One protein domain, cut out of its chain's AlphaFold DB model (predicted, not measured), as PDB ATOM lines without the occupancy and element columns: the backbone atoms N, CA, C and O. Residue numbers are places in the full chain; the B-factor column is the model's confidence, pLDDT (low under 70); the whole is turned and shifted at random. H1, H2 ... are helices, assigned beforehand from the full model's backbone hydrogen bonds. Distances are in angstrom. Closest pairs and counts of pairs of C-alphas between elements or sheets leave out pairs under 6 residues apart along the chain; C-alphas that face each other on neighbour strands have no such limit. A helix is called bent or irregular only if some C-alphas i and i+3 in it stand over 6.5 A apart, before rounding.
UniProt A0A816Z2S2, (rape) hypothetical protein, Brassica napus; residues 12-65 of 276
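This is residues 12 to 65 of the 276 residues of the protein "(rape) hypothetical protein" of Brassica napus (UniProt A0A816Z2S2). The domain is an open, loose frame with an empty middle: the long helix H3 makes one side, and two short helices, H1 and then H2, make the opposite side. Two crosspieces join the sides: residues 12 to 18, which begin beside H3 and reach across to H1, and the long link of residues 34 to 45, which winds back from H2 to the beginning of H3. The printed part has 54 residues with three named helices, in the order H1, H2, H3 along the chain, and no named strand; the class is all helix. The whole is loose, with a radius of gyration of the C-alphas of 13.0 A, and the C-alphas span 30 by 26 by 18 A along their three main axes.

The printed part begins at His 12, and residues 12 to 18 come before the first helix, H1, residues 19 to 26. A tight link of 2 residues follows and leads to H2, residues 29 to 33. H1 and H2 are close but not clearly touching, with 1 pair of C-alphas within 8 A. Their closest C-alphas are those of Tyr 26 and Gln 32, 6.7 A apart, and the two helices are 12.6 A apart from centre to centre. After H2 a long link of 12 residues, 34 to 45, runs to H3, residues 46 to 64. H2 and H3 are apart, although they follow each other in the chain. H1 and H3 are apart too. H1, H2 and H3 each touch no helix, and no two of them form a hairpin. In H1 every pair of O i and N i+4 is within hydrogen-bond range, and in H3 it is 14 of 15. In H2 the single such pair, O of Ser 29 and N of Asn 33, stands at 3.8 A, and the count is 0 of 1, with 0 of 2 pairs of O i and N i+3 within range.

H1 has 8 residues, Lys 19 to Tyr 26, and measures 10.3 A from first to last C-alpha. It begins at C-alpha 19, (-122.354, -97.601, -104.947). H2 has 5 residues, Ser 29 to Asn 33, and is 6.8 A long by the same measure; its C-alpha 29 is at (-134.203, -102.730, -114.462). H3 is the longest helix, with 19 residues from Leu 46 to Asn 64 and 28.1 A between its first and last C-alphas. It begins at C-alpha 46, (-143.166, -82.816, -92.873), and ends at C-alpha 64, (-130.472, -105.837, -83.003). H1, H2 and H3 are not bent.

The two C-alphas farthest apart are those of Ser 29 and Asn 65, at 33.3 A, while the first and last printed C-alphas, of His 12 and Asn 65, are 15.7 A apart. Residues 18 to 24 stand free, of which 19 to 24 belong to H1. Residues 26 to 42 also stand free, of which 29 to 33 belong to H2, and so do residues 44 to 50, of which 46 to 50 belong to H3. The C-alphas of the long link, residues 34 to 45, lie 8 to 16 A from the mean of all C-alphas. The printed part has no cut. The mean pLDDT of the printed part is 71.8, and 24 residues are under 70, namely residues 27 to 39 and 41 to 51. The mean is 81 for H1, 56 for H2 and 72 for H3.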
ATOM      1  N   HIS A  12    -129.657 -97.885 -95.175       83.75
ATOM      2  CA  HIS A  12    -130.241 -98.959 -94.373       83.75
ATOM      3  C   HIS A  12    -130.096 -98.579 -92.901       83.75
ATOM      4  O   HIS A  12    -128.982 -98.578 -92.374       83.75
ATOM      5  N   GLY A  13    -131.197 -98.181 -92.259       84.06
ATOM      6  CA  GLY A  13    -131.117 -97.498 -90.965       84.06
ATOM      7  C   GLY A  13    -130.377 -96.167 -91.113       84.06
ATOM      8  O   GLY A  13    -130.720 -95.368 -91.989       84.06
ATOM      9  N   PHE A  14    -129.342 -95.939 -90.303       86.62
ATOM     10  CA  PHE A  14    -128.428 -94.795 -90.468       86.62
ATOM     11  C   PHE A  14    -127.185 -95.078 -91.325       86.62
ATOM     12  O   PHE A  14    -126.399 -94.163 -91.576       86.62
ATOM     13  N   ARG A  15    -126.990 -96.312 -91.802       88.38
ATOM     14  CA  ARG A  15    -125.838 -96.666 -92.642       88.38
ATOM     15  C   ARG A  15    -126.096 -96.281 -94.096       88.38
ATOM     16  O   ARG A  15    -127.038 -96.781 -94.707       88.38
ATOM     17  N   GLU A  16    -125.242 -95.432 -94.662       89.88
ATOM     18  CA  GLU A  16    -125.279 -95.129 -96.097       89.88
ATOM     19  C   GLU A  16    -124.827 -96.346 -96.913       89.88
ATOM     20  O   GLU A  16    -123.843 -97.004 -96.569       89.88
ATOM     21  N   LEU A  17    -125.562 -96.660 -97.980       86.31
ATOM     22  CA  LEU A  17    -125.225 -97.758 -98.882       86.31
ATOM     23  C   LEU A  17    -124.154 -97.329 -99.886       86.31
ATOM     24  O   LEU A  17    -124.215 -96.234-100.459       86.31
ATOM     25  N   SER A  18    -123.194 -98.224-100.130       87.75
ATOM     26  CA  SER A  18    -122.139 -98.019-101.125       87.75
ATOM     27  C   SER A  18    -122.719 -97.960-102.550       87.75
ATOM     28  O   SER A  18    -123.899 -98.238-102.782       87.75
ATOM     29  N   LYS A  19    -121.912 -97.551-103.540       81.38
ATOM     30  CA  LYS A  19    -122.354 -97.601-104.947       81.38
ATOM     31  C   LYS A  19    -122.649 -99.039-105.381       81.38
ATOM     32  O   LYS A  19    -123.675 -99.244-106.020       81.38
ATOM     33  N   ASP A  20    -121.813 -99.985-104.968       83.31
ATOM     34  CA  ASP A  20    -121.947-101.399-105.316       83.31
ATOM     35  C   ASP A  20    -123.181-102.007-104.630       83.31
ATOM     36  O   ASP A  20    -124.044-102.547-105.314       83.31
ATOM     37  N   ASP A  21    -123.381-101.745-103.328       83.31
ATOM     38  CA  ASP A  21    -124.583-102.156-102.579       83.31
ATOM     39  C   ASP A  21    -125.866-101.655-103.270       83.31
ATOM     40  O   ASP A  21    -126.874-102.357-103.348       83.31
ATOM     41  N   LYS A  22    -125.853-100.412-103.775       84.00
ATOM     42  CA  LYS A  22    -127.007 -99.838-104.480       84.00
ATOM     43  C   LYS A  22    -127.269-100.527-105.816       84.00
ATOM     44  O   LYS A  22    -128.433-100.664-106.181       84.00
ATOM     45  N   VAL A  23    -126.229-100.914-106.550       81.19
ATOM     46  CA  VAL A  23    -126.375-101.637-107.821       81.19
ATOM     47  C   VAL A  23    -126.871-103.057-107.566       81.19
ATOM     48  O   VAL A  23    -127.787-103.501-108.251       81.19
ATOM     49  N   ASP A  24    -126.372-103.727-106.533       81.81
ATOM     50  CA  ASP A  24    -126.808-105.080-106.186       81.81
ATOM     51  C   ASP A  24    -128.274-105.116-105.725       81.81
ATOM     52  O   ASP A  24    -129.028-106.014-106.098       81.81
ATOM     53  N   ILE A  25    -128.708-104.112-104.953       77.81
ATOM     54  CA  ILE A  25    -130.070-104.051-104.398       77.81
ATOM     55  C   ILE A  25    -131.075-103.444-105.394       77.81
ATOM     56  O   ILE A  25    -132.213-103.906-105.476       77.81
ATOM     57  N   TYR A  26    -130.688-102.405-106.145       77.44
ATOM     58  CA  TYR A  26    -131.604-101.605-106.979       77.44
ATOM     59  C   TYR A  26    -131.251-101.568-108.472       77.44
ATOM     60  O   TYR A  26    -132.003-100.987-109.251       77.44
ATOM     61  N   GLY A  27    -130.120-102.139-108.895       65.94
ATOM     62  CA  GLY A  27    -129.609-102.044-110.269       65.94
ATOM     63  C   GLY A  27    -130.342-102.914-111.291       65.94
ATOM     64  O   GLY A  27    -130.119-102.769-112.491       65.94
ATOM     65  N   SER A  28    -131.247-103.789-110.845       67.62
ATOM     66  CA  SER A  28    -132.143-104.512-111.747       67.62
ATOM     67  C   SER A  28    -133.175-103.559-112.356       67.62
ATOM     68  O   SER A  28    -133.957-102.919-111.648       67.62
ATOM     69  N   SER A  29    -133.234-103.521-113.688       56.41
ATOM     70  CA  SER A  29    -134.203-102.730-114.462       56.41
ATOM     71  C   SER A  29    -135.666-103.059-114.127       56.41
ATOM     72  O   SER A  29    -136.547-102.218-114.311       56.41
ATOM     73  N   LEU A  30    -135.931-104.254-113.587       56.16
ATOM     74  CA  LEU A  30    -137.253-104.670-113.115       56.16
ATOM     75  C   LEU A  30    -137.671-103.935-111.830       56.16
ATOM     76  O   LEU A  30    -138.823-103.527-111.716       56.16
ATOM     77  N   ILE A  31    -136.734-103.703-110.903       58.50
ATOM     78  CA  ILE A  31    -136.981-103.014-109.623       58.50
ATOM     79  C   ILE A  31    -137.134-101.506-109.848       58.50
ATOM     80  O   ILE A  31    -137.965-100.850-109.222       58.50
ATOM     81  N   GLN A  32    -136.386-100.950-110.806       57.22
ATOM     82  CA  GLN A  32    -136.420 -99.520-111.112       57.22
ATOM     83  C   GLN A  32    -137.806 -99.033-111.567       57.22
ATOM     84  O   GLN A  32    -138.177 -97.880-111.336       57.22
ATOM     85  N   ASN A  33    -138.605 -99.914-112.173       53.84
ATOM     86  CA  ASN A  33    -139.948 -99.585-112.635       53.84
ATOM     87  C   ASN A  33    -141.026 -99.735-111.551       53.84
ATOM     88  O   ASN A  33    -142.064 -99.085-111.680       53.84
ATOM     89  N   SER A  34    -140.764-100.487-110.475       62.75
ATOM     90  CA  SER A  34    -141.761-100.942-109.494       62.75
ATOM     91  C   SER A  34    -141.706-100.232-108.136       62.75
ATOM     92  O   SER A  34    -142.210-100.775-107.158       62.75
ATOM     93  N   PHE A  35    -141.079 -99.050-108.039       67.00
ATOM     94  CA  PHE A  35    -141.072 -98.222-106.818       67.00
ATOM     95  C   PHE A  35    -142.456 -97.627-106.496       67.00
ATOM     96  O   PHE A  35    -142.626 -96.409-106.432       67.00
ATOM     97  N   ASP A  36    -143.442 -98.493-106.339       64.00
ATOM     98  CA  ASP A  36    -144.823 -98.185-106.023       64.00
ATOM     99  C   ASP A  36    -145.228 -98.963-104.756       64.00
ATOM    100  O   ASP A  36    -144.527 -99.866-104.288       64.00
ATOM    101  N   GLU A  37    -146.342 -98.565-104.150       54.84
ATOM    102  CA  GLU A  37    -146.913 -99.277-103.005       54.84
ATOM    103  C   GLU A  37    -147.356-100.700-103.405       54.84
ATOM    104  O   GLU A  37    -147.763-100.907-104.551       54.84
ATOM    105  N   PRO A  38    -147.313-101.685-102.483       58.44
ATOM    106  CA  PRO A  38    -147.133-101.545-101.030       58.44
ATOM    107  C   PRO A  38    -145.675-101.551-100.544       58.44
ATOM    108  O   PRO A  38    -145.422-101.203 -99.391       58.44
ATOM    109  N   ASP A  39    -144.719-101.922-101.395       64.12
ATOM    110  CA  ASP A  39    -143.337-102.187-100.974       64.12
ATOM    111  C   ASP A  39    -142.522-100.907-100.732       64.12
ATOM    112  O   ASP A  39    -141.562-100.905 -99.956       64.12
ATOM    113  N   TYR A  40    -142.924 -99.792-101.353       71.94
ATOM    114  CA  TYR A  40    -142.247 -98.503-101.242       71.94
ATOM    115  C   TYR A  40    -143.201 -97.392-100.801       71.94
ATOM    116  O   TYR A  40    -144.194 -97.105-101.460       71.94
ATOM    117  N   ALA A  41    -142.849 -96.706 -99.709       68.25
ATOM    118  CA  ALA A  41    -143.595 -95.555 -99.205       68.25
ATOM    119  C   ALA A  41    -142.916 -94.236 -99.602       68.25
ATOM    120  O   ALA A  41    -141.768 -93.970 -99.227       68.25
ATOM    121  N   LEU A  42    -143.642 -93.374-100.315       69.94
ATOM    122  CA  LEU A  42    -143.180 -92.027-100.644       69.94
ATOM    123  C   LEU A  42    -143.336 -91.105 -99.432       69.94
ATOM    124  O   LEU A  42    -144.403 -90.971 -98.843       69.94
ATOM    125  N   LYS A  43    -142.231 -90.480 -99.034       65.06
ATOM    126  CA  LYS A  43    -142.113 -89.661 -97.824       65.06
ATOM    127  C   LYS A  43    -142.179 -88.180 -98.200       65.06
ATOM    128  O   LYS A  43    -141.150 -87.509 -98.223       65.06
ATOM    129  N   ASP A  44    -143.381 -87.679 -98.478       60.84
ATOM    130  CA  ASP A  44    -143.571 -86.312 -99.000       60.84
ATOM    131  C   ASP A  44    -144.021 -85.280 -97.948       60.84
ATOM    132  O   ASP A  44    -144.033 -84.083 -98.230       60.84
ATOM    133  N   THR A  45    -144.358 -85.703 -96.725       60.66
ATOM    134  CA  THR A  45    -144.889 -84.799 -95.680       60.66
ATOM    135  C   THR A  45    -143.823 -84.344 -94.686       60.66
ATOM    136  O   THR A  45    -142.796 -84.994 -94.496       60.66
ATOM    137  N   LEU A  46    -144.065 -83.248 -93.960       58.00
ATOM    138  CA  LEU A  46    -143.166 -82.816 -92.873       58.00
ATOM    139  C   LEU A  46    -142.976 -83.904 -91.809       58.00
ATOM    140  O   LEU A  46    -141.856 -84.159 -91.364       58.00
ATOM    141  N   PHE A  47    -144.067 -84.579 -91.446       61.22
ATOM    142  CA  PHE A  47    -144.052 -85.702 -90.511       61.22
ATOM    143  C   PHE A  47    -143.297 -86.910 -91.062       61.22
ATOM    144  O   PHE A  47    -142.806 -87.732 -90.289       61.22
ATOM    145  N   SER A  48    -143.143 -87.010 -92.385       65.44
ATOM    146  CA  SER A  48    -142.349 -88.063 -93.005       65.44
ATOM    147  C   SER A  48    -140.879 -87.990 -92.608       65.44
ATOM    148  O   SER A  48    -140.250 -89.040 -92.552       65.44
ATOM    149  N   LEU A  49    -140.344 -86.815 -92.251       67.12
ATOM    150  CA  LEU A  49    -138.963 -86.700 -91.773       67.12
ATOM    151  C   LEU A  49    -138.792 -87.319 -90.382       67.12
ATOM    152  O   LEU A  49    -137.906 -88.147 -90.190       67.12
ATOM    153  N   ALA A  50    -139.672 -86.978 -89.438       68.94
ATOM    154  CA  ALA A  50    -139.670 -87.584 -88.107       68.94
ATOM    155  C   ALA A  50    -139.945 -89.093 -88.190       68.94
ATOM    156  O   ALA A  50    -139.227 -89.886 -87.590       68.94
ATOM    157  N   LYS A  51    -140.909 -89.512 -89.025       64.06
ATOM    158  CA  LYS A  51    -141.163 -90.933 -89.304       64.06
ATOM    159  C   LYS A  51    -139.977 -91.616 -89.981       64.06
ATOM    160  O   LYS A  51    -139.802 -92.804 -89.779       64.06
ATOM    161  N   ALA A  52    -139.228 -90.950 -90.861       71.75
ATOM    162  CA  ALA A  52    -138.054 -91.530 -91.521       71.75
ATOM    163  C   ALA A  52    -136.907 -91.713 -90.528       71.75
ATOM    164  O   ALA A  52    -136.292 -92.770 -90.515       71.75
ATOM    165  N   TYR A  53    -136.686 -90.728 -89.656       75.88
ATOM    166  CA  TYR A  53    -135.713 -90.824 -88.574       75.88
ATOM    167  C   TYR A  53    -136.068 -91.952 -87.596       75.88
ATOM    168  O   TYR A  53    -135.244 -92.820 -87.327       75.88
ATOM    169  N   LEU A  54    -137.324 -92.000 -87.143       71.62
ATOM    170  CA  LEU A  54    -137.812 -93.066 -86.271       71.62
ATOM    171  C   LEU A  54    -137.776 -94.435 -86.966       71.62
ATOM    172  O   LEU A  54    -137.425 -95.428 -86.347       71.62
ATOM    173  N   PHE A  55    -138.106 -94.501 -88.259       70.50
ATOM    174  CA  PHE A  55    -138.005 -95.732 -89.042       70.50
ATOM    175  C   PHE A  55    -136.554 -96.203 -89.171       70.50
ATOM    176  O   PHE A  55    -136.302 -97.387 -89.003       70.50
ATOM    177  N   ALA A  56    -135.598 -95.299 -89.400       77.62
ATOM    178  CA  ALA A  56    -134.177 -95.637 -89.415       77.62
ATOM    179  C   ALA A  56    -133.724 -96.207 -88.059       77.62
ATOM    180  O   ALA A  56    -133.120 -97.276 -88.017       77.62
ATOM    181  N   GLN A  57    -134.128 -95.569 -86.953       78.06
ATOM    182  CA  GLN A  57    -133.904 -96.089 -85.599       78.06
ATOM    183  C   GLN A  57    -134.552 -97.460 -85.383       78.06
ATOM    184  O   GLN A  57    -133.942 -98.329 -84.773       78.06
ATOM    185  N   LEU A  58    -135.774 -97.668 -85.878       70.06
ATOM    186  CA  LEU A  58    -136.490 -98.939 -85.778       70.06
ATOM    187  C   LEU A  58    -135.841-100.037 -86.618       70.06
ATOM    188  O   LEU A  58    -135.829-101.179 -86.178       70.06
ATOM    189  N   VAL A  59    -135.300 -99.720 -87.797       76.38
ATOM    190  CA  VAL A  59    -134.532-100.666 -88.618       76.38
ATOM    191  C   VAL A  59    -133.283-101.101 -87.861       76.38
ATOM    192  O   VAL A  59    -133.055-102.300 -87.716       76.38
ATOM    193  N   ASP A  60    -132.532-100.157 -87.294       81.31
ATOM    194  CA  ASP A  60    -131.346-100.469 -86.492       81.31
ATOM    195  C   ASP A  60    -131.707-101.237 -85.214       81.31
ATOM    196  O   ASP A  60    -131.053-102.217 -84.858       81.31
ATOM    197  N   PHE A  61    -132.798-100.862 -84.548       73.56
ATOM    198  CA  PHE A  61    -133.307-101.568 -83.378       73.56
ATOM    199  C   PHE A  61    -133.771-102.989 -83.716       73.56
ATOM    200  O   PHE A  61    -133.440-103.913 -82.978       73.56
ATOM    201  N   LYS A  62    -134.482-103.182 -84.834       72.00
ATOM    202  CA  LYS A  62    -134.964-104.481 -85.329       72.00
ATOM    203  C   LYS A  62    -133.813-105.401 -85.714       72.00
ATOM    204  O   LYS A  62    -133.861-106.576 -85.366       72.00
ATOM    205  N   ASN A  63    -132.780-104.877 -86.378       77.62
ATOM    206  CA  ASN A  63    -131.569-105.643 -86.691       77.62
ATOM    207  C   ASN A  63    -130.918-106.198 -85.412       77.62
ATOM    208  O   ASN A  63    -130.372-107.295 -85.428       77.62
ATOM    209  N   ASN A  64    -131.028-105.459 -84.301       80.31
ATOM    210  CA  ASN A  64    -130.472-105.837 -83.003       80.31
ATOM    211  C   ASN A  64    -131.451-106.615 -82.096       80.31
ATOM    212  O   ASN A  64    -131.016-107.249 -81.141       80.31
ATOM    213  N   ASN A  65    -132.766-106.544 -82.342       73.19
ATOM    214  CA  ASN A  65    -133.819-107.109 -81.486       73.19
ATOM    215  C   ASN A  65    -135.032-107.580 -82.322       73.19
ATOM    216  O   ASN A  65    -136.094-106.947 -82.282       73.19
TER     217      ASN A  65